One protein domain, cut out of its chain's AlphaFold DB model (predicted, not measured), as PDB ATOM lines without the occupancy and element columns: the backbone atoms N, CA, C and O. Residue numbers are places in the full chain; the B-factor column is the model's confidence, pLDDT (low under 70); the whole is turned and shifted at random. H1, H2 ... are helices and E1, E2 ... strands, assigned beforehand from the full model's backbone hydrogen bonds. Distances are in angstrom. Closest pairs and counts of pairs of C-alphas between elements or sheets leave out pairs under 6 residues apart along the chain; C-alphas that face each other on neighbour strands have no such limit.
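What this domain is: This is residues 4 to 169 of the 486 residues of an uncharacterized protein of Lignipirellula cremea (UniProt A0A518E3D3). A strongly twisted five-stranded sheet, E2, E5, E1, E7 and E6, has the helix H2 packed over one face, and at one end of the long axis a smaller lobe is built on the two-stranded hairpin of E3 and E4, with helices H3 and H4 packed on it, mainly on E4. The short helix H1 only grazes the large sheet and sits between it and H4, and a long stretch, residues 86 to 106, loops from H2 to E6. The printed part has 166 residues with four named helices and seven named strands, in the order E1, H1, E2, E3, E4, E5, H2, E6, E7, H3, H4; the class is mixed, helices and strands. The large sheet is mixed and the small one antiparallel. The whole is compact, with a radius of gyration of the C-alphas of 15.5 A and spans of 44 by 32 by 32 A.

Where its parts are: In the large sheet, E2 is residues 23 to 30, 19.0 A from first to last C-alpha, and E5 is residues 61 to 67, 19.3 A. E1, residues 4 to 7, is 9.4 A long and begins at C-alpha 4 at (31.266, -41.770, -22.237). E7, residues 117 to 124, is 19.3 A long, and E6, residues 107 to 114, is 18.7 A. H2, residues 73 to 85, is 18.2 A long and begins at C-alpha 73 at (32.197, -45.884, -14.163). H1 is residues 10 to 13, 5.8 A. In the small sheet, E3 is residues 35 to 41, 15.5 A, and E4 is residues 47 to 52, 16.3 A. H3, residues 136 to 148, is 18.6 A long, and H4, residues 158 to 167, is 14.1 A long and ends at C-alpha 167 at (15.101, -34.211, -36.079).

How they stand to each other: The large sheet runs E2, E5, E1, E7, E6, with E2 and E6 as edge strands. E1 and E7 are parallel at 40 degrees, with N 6 and O 121 within hydrogen-bond range at 2.8 A. The other neighbours are antiparallel: E2 and E5 at 155 degrees, with N 64 and O 27 at 2.8 A; E5 and E1 at 151 degrees, with N 7 and O 63 at 2.8 A; and the hairpin E6 and E7 at 153 degrees, with N 111 and O 120 at 2.8 A. H2 is on one face of this sheet, an arrangement of two layers, at a height over the sheet of 6.3 A. It is only just over E7, on which 3 of its 13 C-alphas fall, and runs along the strands, at 23 degrees to E7 on the local plane. Its closest C-alphas to E7 are those of Lys 77 and Leu 121, 7.2 A apart. Two split strand-helix-strand units, each with two strands that run the same way in the sheet but are not neighbours and a helix between them along the chain, have right-handed crossovers: E1, H1, E2, with E5 between the two strands in the sheet, and E5, H2, E6, with E1 and E7 between the two strands in the sheet. The hairpin E3 and E4 is antiparallel at 138 degrees, with N 49 and O 39 at 2.7 A. The closest C-alphas of E4 and H3 are those of Ala 47 and Ala 143, 5.0 A apart; those of E4 and H4 are Ala 47 and Gly 158, 4.5 A apart. H3 and H4 touch, H3 with residues 142 to 147 alone, closest at the C-alphas of Ala 143 and Gly 158, 4.1 A, at a steep tilt of 66 degrees, opposite ways. H1 and H4 only just touch, with 3 pairs of C-alphas within 8 A, the closest those of Ser 10 and Ala 164, 7.5 A apart. H2 is apart from H3 and H4. In H2, H3 and H4 every O i to N i+4 pair is within hydrogen-bond range, and H1 is too short for such a pair.

The domain as a whole: The two C-alphas farthest apart, those of Lys 70 and Lys 137, are 45.7 A from each other. The printed part, residues 4 to 169, has no cut. The links H2 to E6, with 21 residues, and E7 to H3, with 11, are long. The mean pLDDT of the printed part is 93.0, and no printed residue is under 70.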
ATOM      1  N   GLY A   4      32.319 -42.381 -21.436       98.12
ATOM      2  CA  GLY A   4      31.266 -41.770 -22.237       98.12
ATOM      3  C   GLY A   4      29.922 -42.469 -22.071       98.12
ATOM      4  O   GLY A   4      29.858 -43.617 -21.639       98.12
ATOM      5  N   ILE A   5      28.842 -41.788 -22.450       98.62
ATOM      6  CA  ILE A   5      27.499 -42.370 -22.590       98.62
ATOM      7  C   ILE A   5      27.065 -42.257 -24.051       98.62
ATOM      8  O   ILE A   5      27.000 -41.152 -24.586       98.62
ATOM      9  N   LEU A   6      26.742 -43.374 -24.702       98.56
ATOM     10  CA  LEU A   6      26.231 -43.392 -26.070       98.56
ATOM     11  C   LEU A   6      24.736 -43.054 -26.086       98.56
ATOM     12  O   LEU A   6      23.890 -43.838 -25.656       98.56
ATOM     13  N   ALA A   7      24.408 -41.892 -26.636       97.50
ATOM     14  CA  ALA A   7      23.049 -41.421 -26.832       97.50
ATOM     15  C   ALA A   7      22.596 -41.656 -28.283       97.50
ATOM     16  O   ALA A   7      23.105 -41.020 -29.200       97.50
ATOM     17  N   TYR A   8      21.594 -42.513 -28.486       95.94
ATOM     18  CA  TYR A   8      20.969 -42.805 -29.793       95.94
ATOM     19  C   TYR A   8      19.438 -42.617 -29.748       95.94
ATOM     20  O   TYR A   8      18.667 -43.317 -30.394       95.94
ATOM     21  N   GLY A   9      18.973 -41.680 -28.918       92.75
ATOM     22  CA  GLY A   9      17.553 -41.414 -28.688       92.75
ATOM     23  C   GLY A   9      17.343 -40.095 -27.948       92.75
ATOM     24  O   GLY A   9      18.028 -39.110 -28.212       92.75
ATOM     25  N   SER A  10      16.429 -40.057 -26.969       91.00
ATOM     26  CA  SER A  10      16.098 -38.809 -26.256       91.00
ATOM     27  C   SER A  10      17.276 -38.167 -25.517       91.00
ATOM     28  O   SER A  10      17.281 -36.949 -25.354       91.00
ATOM     29  N   LEU A  11      18.278 -38.961 -25.126       94.06
ATOM     30  CA  LEU A  11      19.515 -38.488 -24.495       94.06
ATOM     31  C   LEU A  11      20.320 -37.515 -25.373       94.06
ATOM     32  O   LEU A  11      21.049 -36.689 -24.830       94.06
ATOM     33  N   ILE A  12      20.179 -37.572 -26.706       92.50
ATOM     34  CA  ILE A  12      20.903 -36.679 -27.627       92.50
ATOM     35  C   ILE A  12      20.533 -35.222 -27.326       92.50
ATOM     36  O   ILE A  12      21.411 -34.381 -27.114       92.50
ATOM     37  N   ARG A  13      19.222 -34.953 -27.261       88.31
ATOM     38  CA  ARG A  13      18.652 -33.621 -27.022       88.31
ATOM     39  C   ARG A  13      18.600 -33.270 -25.539       88.31
ATOM     40  O   ARG A  13      18.883 -32.135 -25.174       88.31
ATOM     41  N   ASP A  14      18.221 -34.229 -24.699       90.62
ATOM     42  CA  ASP A  14      18.026 -34.016 -23.266       90.62
ATOM     43  C   ASP A  14      18.700 -35.124 -22.435       90.62
ATOM     44  O   ASP A  14      18.073 -36.146 -22.111       90.62
ATOM     45  N   PRO A  15      19.972 -34.920 -22.046       91.88
ATOM     46  CA  PRO A  15      20.675 -35.805 -21.122       91.88
ATOM     47  C   PRO A  15      20.041 -35.870 -19.722       91.88
ATOM     48  O   PRO A  15      20.297 -36.817 -18.989       91.88
ATOM     49  N   GLY A  16      19.183 -34.916 -19.346       91.81
ATOM     50  CA  GLY A  16      18.659 -34.778 -17.988       91.81
ATOM     51  C   GLY A  16      19.589 -34.001 -17.051       91.81
ATOM     52  O   GLY A  16      20.745 -33.728 -17.373       91.81
ATOM     53  N   SER A  17      19.065 -33.622 -15.884       91.81
ATOM     54  CA  SER A  17      19.723 -32.719 -14.927       91.81
ATOM     55  C   SER A  17      20.986 -33.291 -14.286       91.81
ATOM     56  O   SER A  17      21.868 -32.520 -13.934       91.81
ATOM     57  N   GLU A  18      21.085 -34.613 -14.150       94.31
ATOM     58  CA  GLU A  18      22.246 -35.277 -13.544       94.31
ATOM     59  C   GLU A  18      23.387 -35.511 -14.545       94.31
ATOM     60  O   GLU A  18      24.546 -35.242 -14.241       94.31
ATOM     61  N   ILE A  19      23.075 -35.958 -15.769       96.12
ATOM     62  CA  ILE A  19      24.100 -36.222 -16.791       96.12
ATOM     63  C   ILE A  19      24.612 -34.910 -17.385       96.12
ATOM     64  O   ILE A  19      25.811 -34.764 -17.580       96.12
ATOM     65  N   LYS A  20      23.732 -33.935 -17.664       96.31
ATOM     66  CA  LYS A  20      24.097 -32.677 -18.339       96.31
ATOM     67  C   LYS A  20      25.313 -31.951 -17.728       96.31
ATOM     68  O   LYS A  20      26.196 -31.615 -18.513       96.31
ATOM     69  N   PRO A  21      25.412 -31.715 -16.404       95.75
ATOM     70  CA  PRO A  21      26.584 -31.066 -15.804       95.75
ATOM     71  C   PRO A  21      27.839 -31.952 -15.801       95.75
ATOM     72  O   PRO A  21      28.947 -31.444 -15.651       95.75
ATOM     73  N   ALA A  22      27.687 -33.267 -15.971       96.50
ATOM     74  CA  ALA A  22      28.798 -34.205 -16.042       96.50
ATOM     75  C   ALA A  22      29.437 -34.283 -17.439       96.50
ATOM     76  O   ALA A  22      30.506 -34.873 -17.559       96.50
ATOM     77  N   ILE A  23      28.822 -33.711 -18.483       97.69
ATOM     78  CA  ILE A  23      29.328 -33.771 -19.863       97.69
ATOM     79  C   ILE A  23      30.486 -32.785 -20.048       97.69
ATOM     80  O   ILE A  23      30.305 -31.579 -19.908       97.69
ATOM     81  N   ALA A  24      31.645 -33.305 -20.445       97.19
ATOM     82  CA  ALA A  24      32.825 -32.539 -20.832       97.19
ATOM     83  C   ALA A  24      32.904 -32.300 -22.350       97.19
ATOM     84  O   ALA A  24      33.339 -31.237 -22.785       97.19
ATOM     85  N   ASN A  25      32.498 -33.280 -23.166       97.44
ATOM     86  CA  ASN A  25      32.550 -33.184 -24.629       97.44
ATOM     87  C   ASN A  25      31.453 -34.036 -25.297       97.44
ATOM     88  O   ASN A  25      30.841 -34.898 -24.663       97.44
ATOM     89  N   ARG A  26      31.195 -33.806 -26.588       98.06
ATOM     90  CA  ARG A  26      30.255 -34.575 -27.413       98.06
ATOM     91  C   ARG A  26      30.929 -35.016 -28.707       98.06
ATOM     92  O   ARG A  26      31.446 -34.177 -29.435       98.06
ATOM     93  N   ILE A  27      30.871 -36.311 -29.005       98.06
ATOM     94  CA  ILE A  27      31.433 -36.891 -30.231       98.06
ATOM     95  C   ILE A  27      30.289 -37.489 -31.049       98.06
ATOM     96  O   ILE A  27      29.612 -38.409 -30.590       98.06
ATOM     97  N   THR A  28      30.044 -36.954 -32.242       97.62
ATOM     98  CA  THR A  28      29.067 -37.523 -33.183       97.62
ATOM     99  C   THR A  28      29.607 -38.831 -33.748       97.62
ATOM    100  O   THR A  28      30.765 -38.888 -34.146       97.62
ATOM    101  N   CYS A  29      28.772 -39.864 -33.803       98.00
ATOM    102  CA  CYS A  29      29.158 -41.195 -34.269       98.00
ATOM    103  C   CYS A  29      27.959 -41.955 -34.857       98.00
ATOM    104  O   CYS A  29      26.834 -41.445 -34.909       98.00
ATOM    105  N   ILE A  30      28.206 -43.191 -35.283       98.38
ATOM    106  CA  ILE A  30      27.178 -44.169 -35.643       98.38
ATOM    107  C   ILE A  30      27.179 -45.269 -34.582       98.38
ATOM    108  O   ILE A  30      28.244 -45.685 -34.135       98.38
ATOM    109  N   THR A  31      26.010 -45.748 -34.151       98.25
ATOM    110  CA  THR A  31      25.954 -46.864 -33.194       98.25
ATOM    111  C   THR A  31      26.730 -48.073 -33.732       98.25
ATOM    112  O   THR A  31      26.664 -48.326 -34.930       98.25
ATOM    113  N   PRO A  32      27.433 -48.864 -32.900       97.88
ATOM    114  CA  PRO A  32      28.115 -50.079 -33.367       97.88
ATOM    115  C   PRO A  32      27.169 -51.284 -33.502       97.88
ATOM    116  O   PRO A  32      27.517 -52.313 -34.077       97.88
ATOM    117  N   PHE A  33      25.945 -51.153 -32.990       97.62
ATOM    118  CA  PHE A  33      24.865 -52.132 -33.081       97.62
ATOM    119  C   PHE A  33      23.659 -51.542 -33.817       97.62
ATOM    120  O   PHE A  33      23.532 -50.321 -33.961       97.62
ATOM    121  N   LYS A  34      22.750 -52.417 -34.251       98.12
ATOM    122  CA  LYS A  34      21.491 -52.009 -34.875       98.12
ATOM    123  C   LYS A  34      20.488 -51.554 -33.820       98.12
ATOM    124  O   LYS A  34      20.389 -52.150 -32.747       98.12
ATOM    125  N   VAL A  35      19.738 -50.511 -34.143       98.12
ATOM    126  CA  VAL A  35      18.693 -49.906 -33.317       98.12
ATOM    127  C   VAL A  35      17.382 -49.908 -34.098       98.12
ATOM    128  O   VAL A  35      17.372 -49.712 -35.314       98.12
ATOM    129  N   GLU A  36      16.271 -50.133 -33.398       98.00
ATOM    130  CA  GLU A  36      14.925 -50.039 -33.969       98.00
ATOM    131  C   GLU A  36      13.898 -49.575 -32.921       98.00
ATOM    132  O   GLU A  36      14.124 -49.700 -31.713       98.00
ATOM    133  N   PHE A  37      12.747 -49.064 -33.374       97.50
ATOM    134  CA  PHE A  37      11.545 -48.851 -32.563       97.50
ATOM    135  C   PHE A  37      10.924 -50.193 -32.135       97.50
ATOM    136  O   PHE A  37       9.861 -50.593 -32.599       97.50
ATOM    137  N   ALA A  38      11.596 -50.904 -31.234       96.81
ATOM    138  CA  ALA A  38      11.254 -52.271 -30.850       96.81
ATOM    139  C   ALA A  38      10.909 -52.411 -29.359       96.81
ATOM    140  O   ALA A  38      11.076 -53.477 -28.782       96.81
ATOM    141  N   ARG A  39      10.437 -51.351 -28.693       95.19
ATOM    142  CA  ARG A  39       9.984 -51.417 -27.292       95.19
ATOM    143  C   ARG A  39       8.894 -50.395 -27.001       95.19
ATOM    144  O   ARG A  39       9.009 -49.252 -27.433       95.19
ATOM    145  N   LEU A  40       7.903 -50.759 -26.186       92.69
ATOM    146  CA  LEU A  40       6.881 -49.829 -25.694       92.69
ATOM    147  C   LEU A  40       7.254 -49.265 -24.314       92.69
ATOM    148  O   LEU A  40       7.584 -50.005 -23.386       92.69
ATOM    149  N   SER A  41       7.194 -47.943 -24.154       90.69
ATOM    150  CA  SER A  41       7.576 -47.261 -22.913       90.69
ATOM    151  C   SER A  41       6.367 -46.770 -22.122       90.69
ATOM    152  O   SER A  41       5.657 -45.864 -22.554       90.69
ATOM    153  N   GLN A  42       6.175 -47.302 -20.910       87.44
ATOM    154  CA  GLN A  42       5.057 -46.924 -20.030       87.44
ATOM    155  C   GLN A  42       5.046 -45.427 -19.692       87.44
ATOM    156  O   GLN A  42       3.995 -44.795 -19.728       87.44
ATOM    157  N   LYS A  43       6.220 -44.833 -19.452       85.06
ATOM    158  CA  LYS A  43       6.372 -43.389 -19.189       85.06
ATOM    159  C   LYS A  43       5.914 -42.504 -20.342       85.06
ATOM    160  O   LYS A  43       5.607 -41.337 -20.148       85.06
ATOM    161  N   ARG A  44       5.918 -43.064 -21.548       88.88
ATOM    162  CA  ARG A  44       5.471 -42.419 -22.776       88.88
ATOM    163  C   ARG A  44       4.103 -42.954 -23.190       88.88
ATOM    164  O   ARG A  44       3.845 -43.109 -24.372       88.88
ATOM    165  N   GLY A  45       3.255 -43.362 -22.246       87.81
ATOM    166  CA  GLY A  45       1.909 -43.857 -22.551       87.81
ATOM    167  C   GLY A  45       1.862 -45.169 -23.339       87.81
ATOM    168  O   GLY A  45       0.859 -45.419 -24.004       87.81
ATOM    169  N   ASN A  46       2.904 -46.003 -23.237       91.19
ATOM    170  CA  ASN A  46       3.178 -47.178 -24.079       91.19
ATOM    171  C   ASN A  46       3.567 -46.841 -25.528       91.19
ATOM    172  O   ASN A  46       3.345 -47.650 -26.418       91.19
ATOM    173  N   ALA A  47       4.181 -45.682 -25.769       94.62
ATOM    174  CA  ALA A  47       4.711 -45.344 -27.086       94.62
ATOM    175  C   ALA A  47       5.923 -46.203 -27.488       94.62
ATOM    176  O   ALA A  47       6.727 -46.562 -26.614       94.62
ATOM    177  N   PRO A  48       6.130 -46.419 -28.800       96.94
ATOM    178  CA  PRO A  48       7.369 -46.955 -29.350       96.94
ATOM    179  C   PRO A  48       8.621 -46.167 -28.953       96.94
ATOM    180  O   PRO A  48       8.635 -44.936 -28.969       96.94
ATOM    181  N   THR A  49       9.699 -46.884 -28.643       96.00
ATOM    182  CA  THR A  49      11.008 -46.335 -28.265       96.00
ATOM    183  C   THR A  49      12.154 -47.087 -28.929       96.00
ATOM    184  O   THR A  49      12.033 -48.281 -29.198       96.00
ATOM    185  N   LEU A  50      13.253 -46.372 -29.186       97.44
ATOM    186  CA  LEU A  50      14.465 -46.917 -29.794       97.44
ATOM    187  C   LEU A  50      15.219 -47.801 -28.798       97.44
ATOM    188  O   LEU A  50      15.512 -47.367 -27.682       97.44
ATOM    189  N   VAL A  51      15.558 -49.018 -29.214       97.00
ATOM    190  CA  VAL A  51      16.362 -49.971 -28.438       97.00
ATOM    191  C   VAL A  51      17.334 -50.731 -29.346       97.00
ATOM    192  O   VAL A  51      17.043 -50.884 -30.537       97.00
ATOM    193  N   PRO A  52      18.466 -51.232 -28.818       97.62
ATOM    194  CA  PRO A  52      19.328 -52.157 -29.547       97.62
ATOM    195  C   PRO A  52      18.576 -53.443 -29.922       97.62
ATOM    196  O   PRO A  52      17.830 -53.987 -29.102       97.62
ATOM    197  N   VAL A  53      18.794 -53.960 -31.131       96.50
ATOM    198  CA  VAL A  53      18.155 -55.190 -31.634       96.50
ATOM    199  C   VAL A  53      19.174 -56.157 -32.238       96.50
ATOM    200  O   VAL A  53      20.164 -55.742 -32.840       96.50
ATOM    201  N   LYS A  54      18.921 -57.465 -32.091       93.19
ATOM    202  CA  LYS A  54      19.772 -58.531 -32.658       93.19
ATOM    203  C   LYS A  54      19.511 -58.780 -34.147       93.19
ATOM    204  O   LYS A  54      20.423 -59.160 -34.874       93.19
ATOM    205  N   ALA A  55      18.275 -58.573 -34.596       90.06
ATOM    206  CA  ALA A  55      17.841 -58.766 -35.976       90.06
ATOM    207  C   ALA A  55      16.959 -57.593 -36.424       90.06
ATOM    208  O   ALA A  55      16.252 -56.999 -35.612       90.06
ATOM    209  N   GLY A  56      17.005 -57.262 -37.717       90.69
ATOM    210  CA  GLY A  56      16.387 -56.039 -38.241       90.69
ATOM    211  C   GLY A  56      17.109 -54.765 -37.787       90.69
ATOM    212  O   GLY A  56      18.254 -54.828 -37.337       90.69
ATOM    213  N   GLY A  57      16.448 -53.614 -37.931       95.44
ATOM    214  CA  GLY A  57      16.973 -52.303 -37.540       95.44
ATOM    215  C   GLY A  57      18.128 -51.785 -38.401       95.44
ATOM    216  O   GLY A  57      18.509 -52.382 -39.413       95.44
ATOM    217  N   SER A  58      18.702 -50.665 -37.967       97.88
ATOM    218  CA  SER A  58      19.793 -49.967 -38.663       97.88
ATOM    219  C   SER A  58      20.833 -49.468 -37.670       97.88
ATOM    220  O   SER A  58      20.517 -49.216 -36.508       97.88
ATOM    221  N   HIS A  59      22.081 -49.319 -38.104       98.19
ATOM    222  CA  HIS A  59      23.054 -48.519 -37.363       98.19
ATOM    223  C   HIS A  59      22.687 -47.043 -37.537       98.19
ATOM    224  O   HIS A  59      22.483 -46.595 -38.664       98.19
ATOM    225  N   VAL A  60      22.540 -46.304 -36.438       98.12
ATOM    226  CA  VAL A  60      21.934 -44.962 -36.460       98.12
ATOM    227  C   VAL A  60      22.900 -43.886 -35.998       98.12
ATOM    228  O   VAL A  60      23.839 -44.164 -35.251       98.12
ATOM    229  N   ARG A  61      22.632 -42.636 -36.392       97.56
ATOM    230  CA  ARG A  61      23.316 -41.466 -35.832       97.56
ATOM    231  C   ARG A  61      23.151 -41.415 -34.316       97.56
ATOM    232  O   ARG A  61      22.047 -41.544 -33.785       97.56
ATOM    233  N   ALA A  62      24.269 -41.210 -33.636       97.94
ATOM    234  CA  ALA A  62      24.373 -41.170 -32.190       97.94
ATOM    235  C   ALA A  62      25.399 -40.120 -31.747       97.94
ATOM    236  O   ALA A  62      26.123 -39.530 -32.553       97.94
ATOM    237  N   VAL A  63      25.452 -39.881 -30.441       98.12
ATOM    238  CA  VAL A  63      26.434 -38.995 -29.815       98.12
ATOM    239  C   VAL A  63      27.014 -39.683 -28.589       98.12
ATOM    240  O   VAL A  63      26.265 -40.083 -27.702       98.12
ATOM    241  N   VAL A  64      28.339 -39.778 -28.497       98.56
ATOM    242  CA  VAL A  64      29.016 -40.107 -27.241       98.56
ATOM    243  C   VAL A  64      29.103 -38.837 -26.399       98.56
ATOM    244  O   VAL A  64      29.754 -37.864 -26.776       98.56
ATOM    245  N   LEU A  65      28.420 -38.839 -25.258       98.31
ATOM    246  CA  LEU A  65      28.508 -37.813 -24.227       98.31
ATOM    247  C   LEU A  65      29.712 -38.143 -23.339       98.31
ATOM    248  O   LEU A  65      29.603 -38.973 -22.438       98.31
ATOM    249  N   VAL A  66      30.867 -37.547 -23.626       98.25
ATOM    250  CA  VAL A  66      32.098 -37.760 -22.853       98.25
ATOM    251  C   VAL A  66      31.952 -37.061 -21.510       98.25
ATOM    252  O   VAL A  66      31.647 -35.869 -21.468       98.25
ATOM    253  N   LEU A  67      32.152 -37.792 -20.418       97.94
ATOM    254  CA  LEU A  67      31.979 -37.289 -19.062       97.94
ATOM    255  C   LEU A  67      33.276 -36.676 -18.513       97.94
ATOM    256  O   LEU A  67      34.378 -36.991 -18.963       97.94
ATOM    257  N   ASN A  68      33.139 -35.800 -17.519       95.19
ATOM    258  CA  ASN A  68      34.257 -35.229 -16.775       95.19
ATOM    259  C   ASN A  68      35.139 -36.335 -16.180       95.19
ATOM    260  O   ASN A  68      34.633 -37.307 -15.628       95.19
ATOM    261  N   VAL A  69      36.461 -36.133 -16.192       91.31
ATOM    262  CA  VAL A  69      37.467 -37.115 -15.726       91.31
ATOM    263  C   VAL A  69      37.308 -37.564 -14.268       91.31
ATOM    264  O   VAL A  69      37.899 -38.561 -13.869       91.31
ATOM    265  N   LYS A  70      36.536 -36.820 -13.469       93.38
ATOM    266  CA  LYS A  70      36.231 -37.143 -12.070       93.38
ATOM    267  C   LYS A  70      35.105 -38.169 -11.919       93.38
ATOM    268  O   LYS A  70      34.962 -38.717 -10.836       93.38
ATOM    269  N   VAL A  71      34.306 -38.396 -12.961       95.62
ATOM    270  CA  VAL A  71      33.170 -39.320 -12.915       95.62
ATOM    271  C   VAL A  71      33.681 -40.745 -13.075       95.62
ATOM    272  O   VAL A  71      34.305 -41.083 -14.080       95.62
ATOM    273  N   THR A  72      33.404 -41.587 -12.087       96.31
ATOM    274  CA  THR A  72      33.735 -43.015 -12.116       96.31
ATOM    275  C   THR A  72      32.748 -43.804 -12.982       96.31
ATOM    276  O   THR A  72      31.645 -43.348 -13.286       96.31
ATOM    277  N   GLU A  73      33.100 -45.036 -13.367       96.00
ATOM    278  CA  GLU A  73      32.197 -45.884 -14.163       96.00
ATOM    279  C   GLU A  73      30.899 -46.204 -13.412       96.00
ATOM    280  O   GLU A  73      29.821 -46.193 -14.005       96.00
ATOM    281  N   GLN A  74      30.983 -46.455 -12.103       96.31
ATOM    282  CA  GLN A  74      29.816 -46.772 -11.284       96.31
ATOM    283  C   GLN A  74      28.877 -45.567 -11.131       96.31
ATOM    284  O   GLN A  74      27.653 -45.723 -11.193       96.31
ATOM    285  N   GLU A  75      29.430 -44.361 -10.987       95.94
ATOM    286  CA  GLU A  75      28.646 -43.125 -11.020       95.94
ATOM    287  C   GLU A  75      28.006 -42.937 -12.394       95.94
ATOM    288  O   GLU A  75      26.799 -42.744 -12.467       95.94
ATOM    289  N   ALA A  76      28.752 -43.097 -13.489       97.00
ATOM    290  CA  ALA A  76      28.212 -42.981 -14.844       97.00
ATOM    291  C   ALA A  76      27.062 -43.972 -15.116       97.00
ATOM    292  O   ALA A  76      26.038 -43.586 -15.685       97.00
ATOM    293  N   LYS A  77      27.183 -45.225 -14.648       97.50
ATOM    294  CA  LYS A  77      26.093 -46.215 -14.679       97.50
ATOM    295  C   LYS A  77      24.887 -45.739 -13.869       97.50
ATOM    296  O   LYS A  77      23.757 -45.825 -14.334       97.50
ATOM    297  N   THR A  78      25.116 -45.203 -12.676       96.38
ATOM    298  CA  THR A  78      24.041 -44.707 -11.804       96.38
ATOM    299  C   THR A  78      23.307 -43.520 -12.433       96.38
ATOM    300  O   THR A  78      22.083 -43.554 -12.520       96.38
ATOM    301  N   LEU A  79      24.036 -42.542 -12.979       95.31
ATOM    302  CA  LEU A  79      23.473 -41.380 -13.677       95.31
ATOM    303  C   LEU A  79      22.616 -41.806 -14.880       95.31
ATOM    304  O   LEU A  79      21.496 -41.321 -15.066       95.31
ATOM    305  N   LEU A  80      23.119 -42.741 -15.694       96.31
ATOM    306  CA  LEU A  80      22.373 -43.272 -16.834       96.31
ATOM    307  C   LEU A  80      21.124 -44.036 -16.378       96.31
ATOM    308  O   LEU A  80      20.036 -43.822 -16.907       96.31
ATOM    309  N   TRP A  81      21.247 -44.880 -15.357       95.56
ATOM    310  CA  TRP A  81      20.121 -45.629 -14.812       95.56
ATOM    311  C   TRP A  81      19.025 -44.709 -14.263       95.56
ATOM    312  O   TRP A  81      17.865 -44.864 -14.652       95.56
ATOM    313  N   HIS A  82      19.380 -43.720 -13.433       93.75
ATOM    314  CA  HIS A  82      18.458 -42.702 -12.916       93.75
ATOM    315  C   HIS A  82      17.715 -41.995 -14.033       93.75
ATOM    316  O   HIS A  82      16.497 -41.812 -13.955       93.75
ATOM    317  N   ARG A  83      18.420 -41.656 -15.113       92.94
ATOM    318  CA  ARG A  83      17.815 -41.019 -16.276       92.94
ATOM    319  C   ARG A  83      16.747 -41.900 -16.929       92.94
ATOM    320  O   ARG A  83      15.660 -41.404 -17.245       92.94
ATOM    321  N   GLU A  84      17.009 -43.196 -17.074       90.56
ATOM    322  CA  GLU A  84      16.065 -44.148 -17.673       90.56
ATOM    323  C   GLU A  84      14.876 -44.464 -16.754       90.56
ATOM    324  O   GLU A  84      13.728 -44.524 -17.211       90.56
ATOM    325  N   ILE A  85      15.094 -44.584 -15.438       88.38
ATOM    326  CA  ILE A  85      14.019 -44.831 -14.461       88.38
ATOM    327  C   ILE A  85      13.323 -43.558 -13.983       88.38
ATOM    328  O   ILE A  85      12.178 -43.622 -13.538       88.38
ATOM    329  N   GLY A  86      13.874 -42.378 -14.279       83.38
ATOM    330  CA  GLY A  86      13.298 -41.061 -13.979       83.38
ATOM    331  C   GLY A  86      13.116 -40.824 -12.484       83.38
ATOM    332  O   GLY A  86      12.182 -40.133 -12.091       83.38
ATOM    333  N   LYS A  87      13.953 -41.465 -11.668       82.12
ATOM    334  CA  LYS A  87      13.991 -41.313 -10.217       82.12
ATOM    335  C   LYS A  87      15.413 -40.929  -9.846       82.12
ATOM    336  O   LYS A  87      16.341 -41.614 -10.257       82.12
ATOM    337  N   TYR A  88      15.526 -39.857  -9.076       80.38
ATOM    338  CA  TYR A  88      16.778 -39.336  -8.549       80.38
ATOM    339  C   TYR A  88      16.787 -39.652  -7.058       80.38
ATOM    340  O   TYR A  88      16.102 -38.996  -6.273       80.38
ATOM    341  N   ASN A  89      17.436 -40.748  -6.685       81.31
ATOM    342  CA  ASN A  89      17.574 -41.165  -5.297       81.31
ATOM    343  C   ASN A  89      19.036 -41.532  -5.018       81.31
ATOM    344  O   ASN A  89      19.867 -41.547  -5.917       81.31
ATOM    345  N   ASN A  90      19.366 -41.841  -3.769       82.75
ATOM    346  CA  ASN A  90      20.743 -42.182  -3.394       82.75
ATOM    347  C   ASN A  90      21.120 -43.636  -3.750       82.75
ATOM    348  O   ASN A  90      22.053 -44.187  -3.169       82.75
ATOM    349  N   GLN A  91      20.373 -44.301  -4.639       90.00
ATOM    350  CA  GLN A  91      20.601 -45.704  -4.960       90.00
ATOM    351  C   GLN A  91      21.573 -45.832  -6.133       90.00
ATOM    352  O   GLN A  91      21.310 -45.355  -7.228       90.00
ATOM    353  N   ALA A  92      22.681 -46.540  -5.928       92.12
ATOM    354  CA  ALA A  92      23.589 -46.870  -7.018       92.12
ATOM    355  C   ALA A  92      22.971 -47.914  -7.964       92.12
ATOM    356  O   ALA A  92      22.224 -48.801  -7.535       92.12
ATOM    357  N   TYR A  93      23.329 -47.850  -9.248       93.88
ATOM    358  CA  TYR A  93      22.942 -48.885 -10.203       93.88
ATOM    359  C   TYR A  93      23.512 -50.250  -9.794       93.88
ATOM    360  O   TYR A  93      24.718 -50.395  -9.598       93.88
ATOM    361  N   ALA A  94      22.648 -51.261  -9.743       91.75
ATOM    362  CA  ALA A  94      23.035 -52.656  -9.583       91.75
ATOM    363  C   ALA A  94      22.506 -53.463 -10.772       91.75
ATOM    364  O   ALA A  94      21.320 -53.373 -11.113       91.75
ATOM    365  N   GLU A  95      23.381 -54.250 -11.403       89.62
ATOM    366  CA  GLU A  95      22.985 -55.087 -12.532       89.62
ATOM    367  C   GLU A  95      21.959 -56.143 -12.074       89.62
ATOM    368  O   GLU A  95      22.126 -56.759 -11.016       89.62
ATOM    369  N   PRO A  96      20.856 -56.355 -12.815       88.81
ATOM    370  CA  PRO A  96      19.868 -57.358 -12.438       88.81
ATOM    371  C   PRO A  96      20.444 -58.782 -12.482       88.81
ATOM    372  O   PRO A  96      20.951 -59.198 -13.516       88.81
ATOM    373  N   HIS A  97      20.271 -59.556 -11.401       82.50
ATOM    374  CA  HIS A  97      20.735 -60.953 -11.304       82.50
ATOM    375  C   HIS A  97      20.109 -61.895 -12.356       82.50
ATOM    376  O   HIS A  97      20.735 -62.859 -12.778       82.50
ATOM    377  N   ASP A  98      18.871 -61.629 -12.785       84.88
ATOM    378  CA  ASP A  98      18.213 -62.337 -13.894       84.88
ATOM    379  C   ASP A  98      17.428 -61.320 -14.748       84.88
ATOM    380  O   ASP A  98      16.284 -60.971 -14.420       84.88
ATOM    381  N   PRO A  99      18.064 -60.762 -15.795       82.94
ATOM    382  CA  PRO A  99      17.443 -59.777 -16.671       82.94
ATOM    383  C   PRO A  99      16.189 -60.297 -17.380       82.94
ATOM    384  O   PRO A  99      15.203 -59.569 -17.480       82.94
ATOM    385  N   GLU A 100      16.190 -61.553 -17.831       86.88
ATOM    386  CA  GLU A 100      15.136 -62.087 -18.704       86.88
ATOM    387  C   GLU A 100      13.817 -62.317 -17.959       86.88
ATOM    388  O   GLU A 100      12.746 -62.124 -18.540       86.88
ATOM    389  N   ARG A 101      13.864 -62.596 -16.648       84.50
ATOM    390  CA  ARG A 101      12.666 -62.619 -15.780       84.50
ATOM    391  C   ARG A 101      12.053 -61.240 -15.532       84.50
ATOM    392  O   ARG A 101      10.969 -61.140 -14.961       84.50
ATOM    393  N   SER A 102      12.747 -60.165 -15.897       85.00
ATOM    394  CA  SER A 102      12.356 -58.788 -15.597       85.00
ATOM    395  C   SER A 102      12.365 -57.914 -16.859       85.00
ATOM    396  O   SER A 102      13.191 -57.004 -16.955       85.00
ATOM    397  N   PRO A 103      11.401 -58.083 -17.787       82.75
ATOM    398  CA  PRO A 103      11.405 -57.456 -19.122       82.75
ATOM    399  C   PRO A 103      11.478 -55.920 -19.114       82.75
ATOM    400  O   PRO A 103      11.812 -55.279 -20.107       82.75
ATOM    401  N   LYS A 104      11.151 -55.285 -17.984       84.12
ATOM    402  CA  LYS A 104      11.160 -53.823 -17.833       84.12
ATOM    403  C   LYS A 104      12.462 -53.263 -17.260       84.12
ATOM    404  O   LYS A 104      12.597 -52.040 -17.227       84.12
ATOM    405  N   LYS A 105      13.377 -54.104 -16.765       88.94
ATOM    406  CA  LYS A 105      14.603 -53.630 -16.115       88.94
ATOM    407  C   LYS A 105      15.573 -53.049 -17.139       88.94
ATOM    408  O   LYS A 105      15.741 -53.579 -18.228       88.94
ATOM    409  N   VAL A 106      16.186 -51.937 -16.752       92.81
ATOM    410  CA  VAL A 106      17.209 -51.243 -17.531       92.81
ATOM    411  C   VAL A 106      18.535 -51.977 -17.364       92.81
ATOM    412  O   VAL A 106      18.957 -52.255 -16.237       92.81
ATOM    413  N   LEU A 107      19.192 -52.266 -18.479       95.75
ATOM    414  CA  LEU A 107      20.542 -52.811 -18.530       95.75
ATOM    415  C   LEU A 107      21.495 -51.707 -18.970       95.75
ATOM    416  O   LEU A 107      21.154 -50.916 -19.847       95.75
ATOM    417  N   ILE A 108      22.678 -51.650 -18.367       97.12
ATOM    418  CA  ILE A 108      23.735 -50.747 -18.817       97.12
ATOM    419  C   ILE A 108      24.880 -51.595 -19.329       97.12
ATOM    420  O   ILE A 108      25.492 -52.358 -18.585       97.12
ATOM    421  N   ARG A 109      25.137 -51.473 -20.625       97.12
ATOM    422  CA  ARG A 109      26.177 -52.205 -21.337       97.12
ATOM    423  C   ARG A 109      27.371 -51.295 -21.588       97.12
ATOM    424  O   ARG A 109      27.225 -50.076 -21.616       97.12
ATOM    425  N   THR A 110      28.536 -51.900 -21.787       97.75
ATOM    426  CA  THR A 110      29.802 -51.181 -21.963       97.75
ATOM    427  C   THR A 110      30.457 -51.587 -23.275       97.75
ATOM    428  O   THR A 110      30.655 -52.771 -23.535       97.75
ATOM    429  N   LEU A 111      30.830 -50.597 -24.078       97.81
ATOM    430  CA  LEU A 111      31.734 -50.725 -25.215       97.81
ATOM    431  C   LEU A 111      33.140 -50.323 -24.768       97.81
ATOM    432  O   LEU A 111      33.290 -49.360 -24.014       97.81
ATOM    433  N   GLN A 112      34.157 -51.042 -25.235       97.75
ATOM    434  CA  GLN A 112      35.562 -50.708 -24.981       97.75
ATOM    435  C   GLN A 112      36.142 -49.982 -26.197       97.75
ATOM    436  O   GLN A 112      35.889 -50.401 -27.327       97.75
ATOM    437  N   ASN A 113      36.942 -48.940 -25.963       96.88
ATOM    438  CA  ASN A 113      37.710 -48.215 -26.982       96.88
ATOM    439  C   ASN A 113      36.874 -47.758 -28.193       96.88
ATOM    440  O   ASN A 113      37.274 -47.929 -29.343       96.88
ATOM    441  N   PHE A 114      35.698 -47.185 -27.935       98.00
ATOM    442  CA  PHE A 114      34.785 -46.717 -28.976       98.00
ATOM    443  C   PHE A 114      34.926 -45.203 -29.165       98.00
ATOM    444  O   PHE A 114      34.854 -44.458 -28.191       98.00
ATOM    445  N   GLU A 115      35.133 -44.744 -30.405       96.75
ATOM    446  CA  GLU A 115      35.302 -43.317 -30.747       96.75
ATOM    447  C   GLU A 115      36.396 -42.616 -29.921       96.75
ATOM    448  O   GLU A 115      36.238 -41.490 -29.452       96.75
ATOM    449  N   SER A 116      37.522 -43.309 -29.711       95.19
ATOM    450  CA  SER A 116      38.645 -42.852 -28.871       95.19
ATOM    451  C   SER A 116      38.300 -42.635 -27.388       95.19
ATOM    452  O   SER A 116      39.062 -42.003 -26.656       95.19
ATOM    453  N   VAL A 117      37.175 -43.180 -26.918       97.12
ATOM    454  CA  VAL A 117      36.790 -43.203 -25.504       97.12
ATOM    455  C   VAL A 117      36.972 -44.618 -24.962       97.12
ATOM    456  O   VAL A 117      36.441 -45.586 -25.504       97.12
ATOM    457  N   GLU A 118      37.730 -44.731 -23.872       96.75
ATOM    458  CA  GLU A 118      38.142 -46.011 -23.284       96.75
ATOM    459  C   GLU A 118      36.942 -46.888 -22.905       96.75
ATOM    460  O   GLU A 118      36.917 -48.075 -23.231       96.75
ATOM    461  N   ARG A 119      35.912 -46.301 -22.277       97.88
ATOM    462  CA  ARG A 119      34.654 -46.991 -21.963       97.88
ATOM    463  C   ARG A 119      33.443 -46.153 -22.324       97.88
ATOM    464  O   ARG A 119      33.296 -45.031 -21.845       97.88
ATOM    465  N   VAL A 120      32.532 -46.719 -23.110       98.56
ATOM    466  CA  VAL A 120      31.274 -46.065 -23.489       98.56
ATOM    467  C   VAL A 120      30.090 -46.894 -23.009       98.56
ATOM    468  O   VAL A 120      29.908 -48.037 -23.420       98.56
ATOM    469  N   LEU A 121      29.283 -46.308 -22.131       98.50
ATOM    470  CA  LEU A 121      28.090 -46.921 -21.564       98.50
ATOM    471  C   LEU A 121      26.875 -46.675 -22.455       98.50
ATOM    472  O   LEU A 121      26.728 -45.594 -23.019       98.50
ATOM    473  N   TYR A 122      25.969 -47.642 -22.544       98.25
ATOM    474  CA  TYR A 122      24.708 -47.469 -23.256       98.25
ATOM    475  C   TYR A 122      23.567 -48.249 -22.607       98.25
ATOM    476  O   TYR A 122      23.781 -49.269 -21.947       98.25
ATOM    477  N   THR A 123      22.349 -47.745 -22.787       96.75
ATOM    478  CA  THR A 123      21.127 -48.361 -22.266       96.75
ATOM    479  C   THR A 123      20.754 -49.594 -23.095       96.75
ATOM    480  O   THR A 123      20.810 -49.582 -24.313       96.75
ATOM    481  N   ASP A 124      20.306 -50.674 -22.478       95.75
ATOM    482  CA  ASP A 124      19.694 -51.807 -23.173       95.75
ATOM    483  C   ASP A 124      18.552 -52.372 -22.320       95.75
ATOM    484  O   ASP A 124      18.323 -51.956 -21.180       95.75
ATOM    485  N   PHE A 125      17.810 -53.315 -22.884       93.94
ATOM    486  CA  PHE A 125      16.724 -54.017 -22.220       93.94
ATOM    487  C   PHE A 125      16.825 -55.521 -22.500       93.94
ATOM    488  O   PHE A 125      17.367 -55.905 -23.539       93.94
ATOM    489  N   PRO A 126      16.291 -56.377 -21.611       94.00
ATOM    490  CA  PRO A 126      16.159 -57.808 -21.873       94.00
ATOM    491  C   PRO A 126      15.396 -58.072 -23.172       94.00
ATOM    492  O   PRO A 126      14.521 -57.283 -23.543       94.00
ATOM    493  N   GLU A 127      15.679 -59.189 -23.842       92.56
ATOM    494  CA  GLU A 127      14.981 -59.530 -25.092       92.56
ATOM    495  C   GLU A 127      13.485 -59.762 -24.845       92.56
ATOM    496  O   GLU A 127      12.659 -59.331 -25.647       92.56
ATOM    497  N   SER A 128      13.118 -60.313 -23.680       90.81
ATOM    498  CA  SER A 128      11.720 -60.442 -23.239       90.81
ATOM    499  C   SER A 128      10.970 -59.106 -23.100       90.81
ATOM    500  O   SER A 128       9.740 -59.080 -23.054       90.81
ATOM    501  N   GLY A 129      11.694 -57.982 -23.029       89.62
ATOM    502  CA  GLY A 129      11.145 -56.625 -22.981       89.62
ATOM    503  C   GLY A 129      10.998 -55.940 -24.338       89.62
ATOM    504  O   GLY A 129      10.470 -54.823 -24.392       89.62
ATOM    505  N   LYS A 130      11.480 -56.565 -25.416       94.50
ATOM    506  CA  LYS A 130      11.450 -56.029 -26.781       94.50
ATOM    507  C   LYS A 130      10.271 -56.620 -27.559       94.50
ATOM    508  O   LYS A 130       9.769 -57.701 -27.262       94.50
ATOM    509  N   LEU A 131       9.799 -55.885 -28.558       92.56
ATOM    510  CA  LEU A 131       8.775 -56.340 -29.490       92.56
ATOM    511  C   LEU A 131       9.402 -57.387 -30.423       92.56
ATOM    512  O   LEU A 131      10.400 -57.075 -31.072       92.56
ATOM    513  N   PRO A 132       8.836 -58.602 -30.534       87.62
ATOM    514  CA  PRO A 132       9.446 -59.672 -31.322       87.62
ATOM    515  C   PRO A 132       9.374 -59.423 -32.835       87.62
ATOM    516  O   PRO A 132      10.270 -59.832 -33.569       87.62
ATOM    517  N   LYS A 133       8.307 -58.772 -33.313       90.19
ATOM    518  CA  LYS A 133       8.082 -58.440 -34.730       90.19
ATOM    519  C   LYS A 133       7.369 -57.085 -34.851       90.19
ATOM    520  O   LYS A 133       6.168 -57.065 -35.101       90.19
ATOM    521  N   PRO A 134       8.054 -55.961 -34.580       93.38
ATOM    522  CA  PRO A 134       7.454 -54.648 -34.774       93.38
ATOM    523  C   PRO A 134       7.222 -54.390 -36.269       93.38
ATOM    524  O   PRO A 134       8.043 -54.765 -37.105       93.38
ATOM    525  N   ASP A 135       6.122 -53.718 -36.596       95.00
ATOM    526  CA  ASP A 135       5.830 -53.207 -37.935       95.00
ATOM    527  C   ASP A 135       5.304 -51.766 -37.860       95.00
ATOM    528  O   ASP A 135       4.942 -51.275 -36.791       95.00
ATOM    529  N   GLY A 136       5.276 -51.063 -38.995       94.50
ATOM    530  CA  GLY A 136       4.884 -49.652 -39.028       94.50
ATOM    531  C   GLY A 136       3.482 -49.383 -38.470       94.50
ATOM    532  O   GLY A 136       3.280 -48.351 -37.831       94.50
ATOM    533  N   LYS A 137       2.541 -50.320 -38.647       92.38
ATOM    534  CA  LYS A 137       1.143 -50.166 -38.231       92.38
ATOM    535  C   LYS A 137       1.009 -50.286 -36.717       92.38
ATOM    536  O   LYS A 137       0.464 -49.384 -36.086       92.38
ATOM    537  N   LEU A 138       1.586 -51.335 -36.128       92.88
ATOM    538  CA  LEU A 138       1.618 -51.535 -34.678       92.88
ATOM    539  C   LEU A 138       2.252 -50.332 -33.968       92.88
ATOM    540  O   LEU A 138       1.764 -49.873 -32.932       92.88
ATOM    541  N   LEU A 139       3.353 -49.814 -34.522       97.38
ATOM    542  CA  LEU A 139       4.035 -48.655 -33.958       97.38
ATOM    543  C   LEU A 139       3.170 -47.392 -34.069       97.38
ATOM    544  O   LEU A 139       3.063 -46.652 -33.090       97.38
ATOM    545  N   ALA A 140       2.525 -47.167 -35.218       95.62
ATOM    546  CA  ALA A 140       1.621 -46.039 -35.433       95.62
ATOM    547  C   ALA A 140       0.453 -46.052 -34.446       95.62
ATOM    548  O   ALA A 140       0.269 -45.078 -33.719       95.62
ATOM    549  N   GLU A 141      -0.264 -47.169 -34.330       88.19
ATOM    550  CA  GLU A 141      -1.380 -47.324 -33.391       88.19
ATOM    551  C   GLU A 141      -0.951 -47.030 -31.944       88.19
ATOM    552  O   GLU A 141      -1.582 -46.232 -31.245       88.19
ATOM    553  N   ALA A 142       0.180 -47.595 -31.500       88.56
ATOM    554  CA  ALA A 142       0.710 -47.347 -30.161       88.56
ATOM    555  C   ALA A 142       1.090 -45.869 -29.932       88.56
ATOM    556  O   ALA A 142       0.925 -45.340 -28.826       88.56
ATOM    557  N   ALA A 143       1.586 -45.181 -30.963       95.50
ATOM    558  CA  ALA A 143       1.930 -43.765 -30.899       95.50
ATOM    559  C   ALA A 143       0.697 -42.860 -30.814       95.50
ATOM    560  O   ALA A 143       0.695 -41.933 -30.002       95.50
ATOM    561  N   LEU A 144      -0.349 -43.156 -31.590       88.94
ATOM    562  CA  LEU A 144      -1.626 -42.435 -31.563       88.94
ATOM    563  C   LEU A 144      -2.294 -42.564 -30.190       88.94
ATOM    564  O   LEU A 144      -2.622 -41.557 -29.564       88.94
ATOM    565  N   ILE A 145      -2.394 -43.795 -29.673       84.62
ATOM    566  CA  ILE A 145      -2.942 -44.074 -28.336       84.62
ATOM    567  C   ILE A 145      -2.157 -43.317 -27.263       84.62
ATOM    568  O   ILE A 145      -2.729 -42.781 -26.316       84.62
ATOM    569  N   SER A 146      -0.830 -43.275 -27.383       91.94
ATOM    570  CA  SER A 146       0.019 -42.512 -26.471       91.94
ATOM    571  C   SER A 146      -0.248 -41.003 -26.549       91.94
ATOM    572  O   SER A 146      -0.359 -40.357 -25.507       91.94
ATOM    573  N   ALA A 147      -0.391 -40.445 -27.754       89.50
ATOM    574  CA  ALA A 147      -0.605 -39.015 -27.972       89.50
ATOM    575  C   ALA A 147      -1.958 -38.507 -27.447       89.50
ATOM    576  O   ALA A 147      -2.045 -37.348 -27.045       89.50
ATOM    577  N   GLN A 148      -2.973 -39.375 -27.394       82.56
ATOM    578  CA  GLN A 148      -4.312 -39.065 -26.876       82.56
ATOM    579  C   GLN A 148      -4.417 -39.131 -25.341       82.56
ATOM    580  O   GLN A 148      -5.370 -38.616 -24.754       82.56
ATOM    581  N   LYS A 149      -3.469 -39.779 -24.652       79.88
ATOM    582  CA  LYS A 149      -3.543 -39.946 -23.194       79.88
ATOM    583  C   LYS A 149      -3.223 -38.641 -22.472       79.88
ATOM    584  O   LYS A 149      -2.073 -38.213 -22.441       79.88
ATOM    585  N   GLN A 150      -4.211 -38.100 -21.759       76.12
ATOM    586  CA  GLN A 150      -4.040 -36.926 -20.889       76.12
ATOM    587  C   GLN A 150      -2.971 -37.124 -19.800       76.12
ATOM    588  O   GLN A 150      -2.333 -36.167 -19.375       76.12
ATOM    589  N   SER A 151      -2.740 -38.367 -19.361       76.31
ATOM    590  CA  SER A 151      -1.725 -38.698 -18.353       76.31
ATOM    591  C   SER A 151      -0.282 -38.647 -18.871       76.31
ATOM    592  O   SER A 151       0.654 -38.735 -18.077       76.31
ATOM    593  N   VAL A 152      -0.073 -38.518 -20.184       81.00
ATOM    594  CA  VAL A 152       1.263 -38.403 -20.778       81.00
ATOM    595  C   VAL A 152       1.665 -36.935 -20.821       81.00
ATOM    596  O   VAL A 152       1.006 -36.111 -21.450       81.00
ATOM    597  N   THR A 153       2.792 -36.602 -20.190       79.38
ATOM    598  CA  THR A 153       3.355 -35.248 -20.221       79.38
ATOM    599  C   THR A 153       3.509 -34.746 -21.660       79.38
ATOM    600  O   THR A 153       3.998 -35.466 -22.539       79.38
ATOM    601  N   LYS A 154       3.120 -33.489 -21.909       78.12
ATOM    602  CA  LYS A 154       3.223 -32.849 -23.230       78.12
ATOM    603  C   LYS A 154       4.644 -33.003 -23.790       78.12
ATOM    604  O   LYS A 154       5.630 -32.722 -23.116       78.12
ATOM    605  N   GLY A 155       4.745 -33.490 -25.027       81.88
ATOM    606  CA  GLY A 155       6.019 -33.762 -25.703       81.88
ATOM    607  C   GLY A 155       6.670 -35.118 -25.389       81.88
ATOM    608  O   GLY A 155       7.722 -35.420 -25.956       81.88
ATOM    609  N   MET A 156       6.077 -35.949 -24.521       86.31
ATOM    610  CA  MET A 156       6.605 -37.283 -24.195       86.31
ATOM    611  C   MET A 156       5.934 -38.441 -24.938       86.31
ATOM    612  O   MET A 156       6.441 -39.559 -24.847       86.31
ATOM    613  N   ASP A 157       4.859 -38.191 -25.684       93.69
ATOM    614  CA  ASP A 157       4.135 -39.200 -26.464       93.69
ATOM    615  C   ASP A 157       4.942 -39.763 -27.650       93.69
ATOM    616  O   ASP A 157       6.036 -39.290 -27.975       93.69
ATOM    617  N   GLY A 158       4.380 -40.783 -28.304       95.00
ATOM    618  CA  GLY A 158       5.033 -41.493 -29.403       95.00
ATOM    619  C   GLY A 158       5.283 -40.663 -30.656       95.00
ATOM    620  O   GLY A 158       6.352 -40.801 -31.250       95.00
ATOM    621  N   ILE A 159       4.372 -39.761 -31.025       95.88
ATOM    622  CA  ILE A 159       4.533 -38.912 -32.213       95.88
ATOM    623  C   ILE A 159       5.571 -37.825 -31.930       95.88
ATOM    624  O   ILE A 159       6.489 -37.627 -32.725       95.88
ATOM    625  N   SER A 160       5.507 -37.181 -30.757       94.50
ATOM    626  CA  SER A 160       6.545 -36.230 -30.327       94.50
ATOM    627  C   SER A 160       7.929 -36.884 -30.267       94.50
ATOM    628  O   SER A 160       8.930 -36.263 -30.636       94.50
ATOM    629  N   TYR A 161       8.005 -38.139 -29.813       95.56
ATOM    630  CA  TYR A 161       9.256 -38.893 -29.771       95.56
ATOM    631  C   TYR A 161       9.776 -39.233 -31.174       95.56
ATOM    632  O   TYR A 161      10.965 -39.044 -31.432       95.56
ATOM    633  N   LEU A 162       8.902 -39.647 -32.098       97.19
ATOM    634  CA  LEU A 162       9.268 -39.890 -33.495       97.19
ATOM    635  C   LEU A 162       9.780 -38.613 -34.181       97.19
ATOM    636  O   LEU A 162      10.836 -38.640 -34.812       97.19
ATOM    637  N   ILE A 163       9.094 -37.477 -34.003       95.62
ATOM    638  CA  ILE A 163       9.541 -36.168 -34.512       95.62
ATOM    639  C   ILE A 163      10.945 -35.839 -33.991       95.62
ATOM    640  O   ILE A 163      11.801 -35.382 -34.752       95.62
ATOM    641  N   ALA A 164      11.195 -36.074 -32.700       92.69
ATOM    642  CA  ALA A 164      12.496 -35.823 -32.092       92.69
ATOM    643  C   ALA A 164      13.594 -36.737 -32.660       92.69
ATOM    644  O   ALA A 164      14.698 -36.255 -32.900       92.69
ATOM    645  N   ALA A 165      13.295 -38.017 -32.903       94.88
ATOM    646  CA  ALA A 165      14.233 -38.955 -33.516       94.88
ATOM    647  C   ALA A 165      14.603 -38.532 -34.948       94.88
ATOM    648  O   ALA A 165      15.787 -38.419 -35.261       94.88
ATOM    649  N   ILE A 166      13.606 -38.190 -35.775       95.69
ATOM    650  CA  ILE A 166      13.818 -37.684 -37.142       95.69
ATOM    651  C   ILE A 166      14.664 -36.405 -37.119       95.69
ATOM    652  O   ILE A 166      15.621 -36.276 -37.876       95.69
ATOM    653  N   SER A 167      14.357 -35.475 -36.210       92.69
ATOM    654  CA  SER A 167      15.101 -34.211 -36.079       92.69
ATOM    655  C   SER A 167      16.551 -34.416 -35.622       92.69
ATOM    656  O   SER A 167      17.402 -33.579 -35.900       92.69
ATOM    657  N   ALA A 168      16.843 -35.520 -34.928       91.25
ATOM    658  CA  ALA A 168      18.197 -35.921 -34.552       91.25
ATOM    659  C   ALA A 168      18.936 -36.677 -35.676       91.25
ATOM    660  O   ALA A 168      20.058 -37.138 -35.469       91.25
ATOM    661  N   GLY A 169      18.321 -36.826 -36.855       94.00
ATOM    662  CA  GLY A 169      18.884 -37.557 -37.989       94.00
ATOM    663  C   GLY A 169      18.902 -39.076 -37.798       94.00
ATOM    664  O   GLY A 169      19.691 -39.758 -38.450       94.00
TER     665      GLY A 169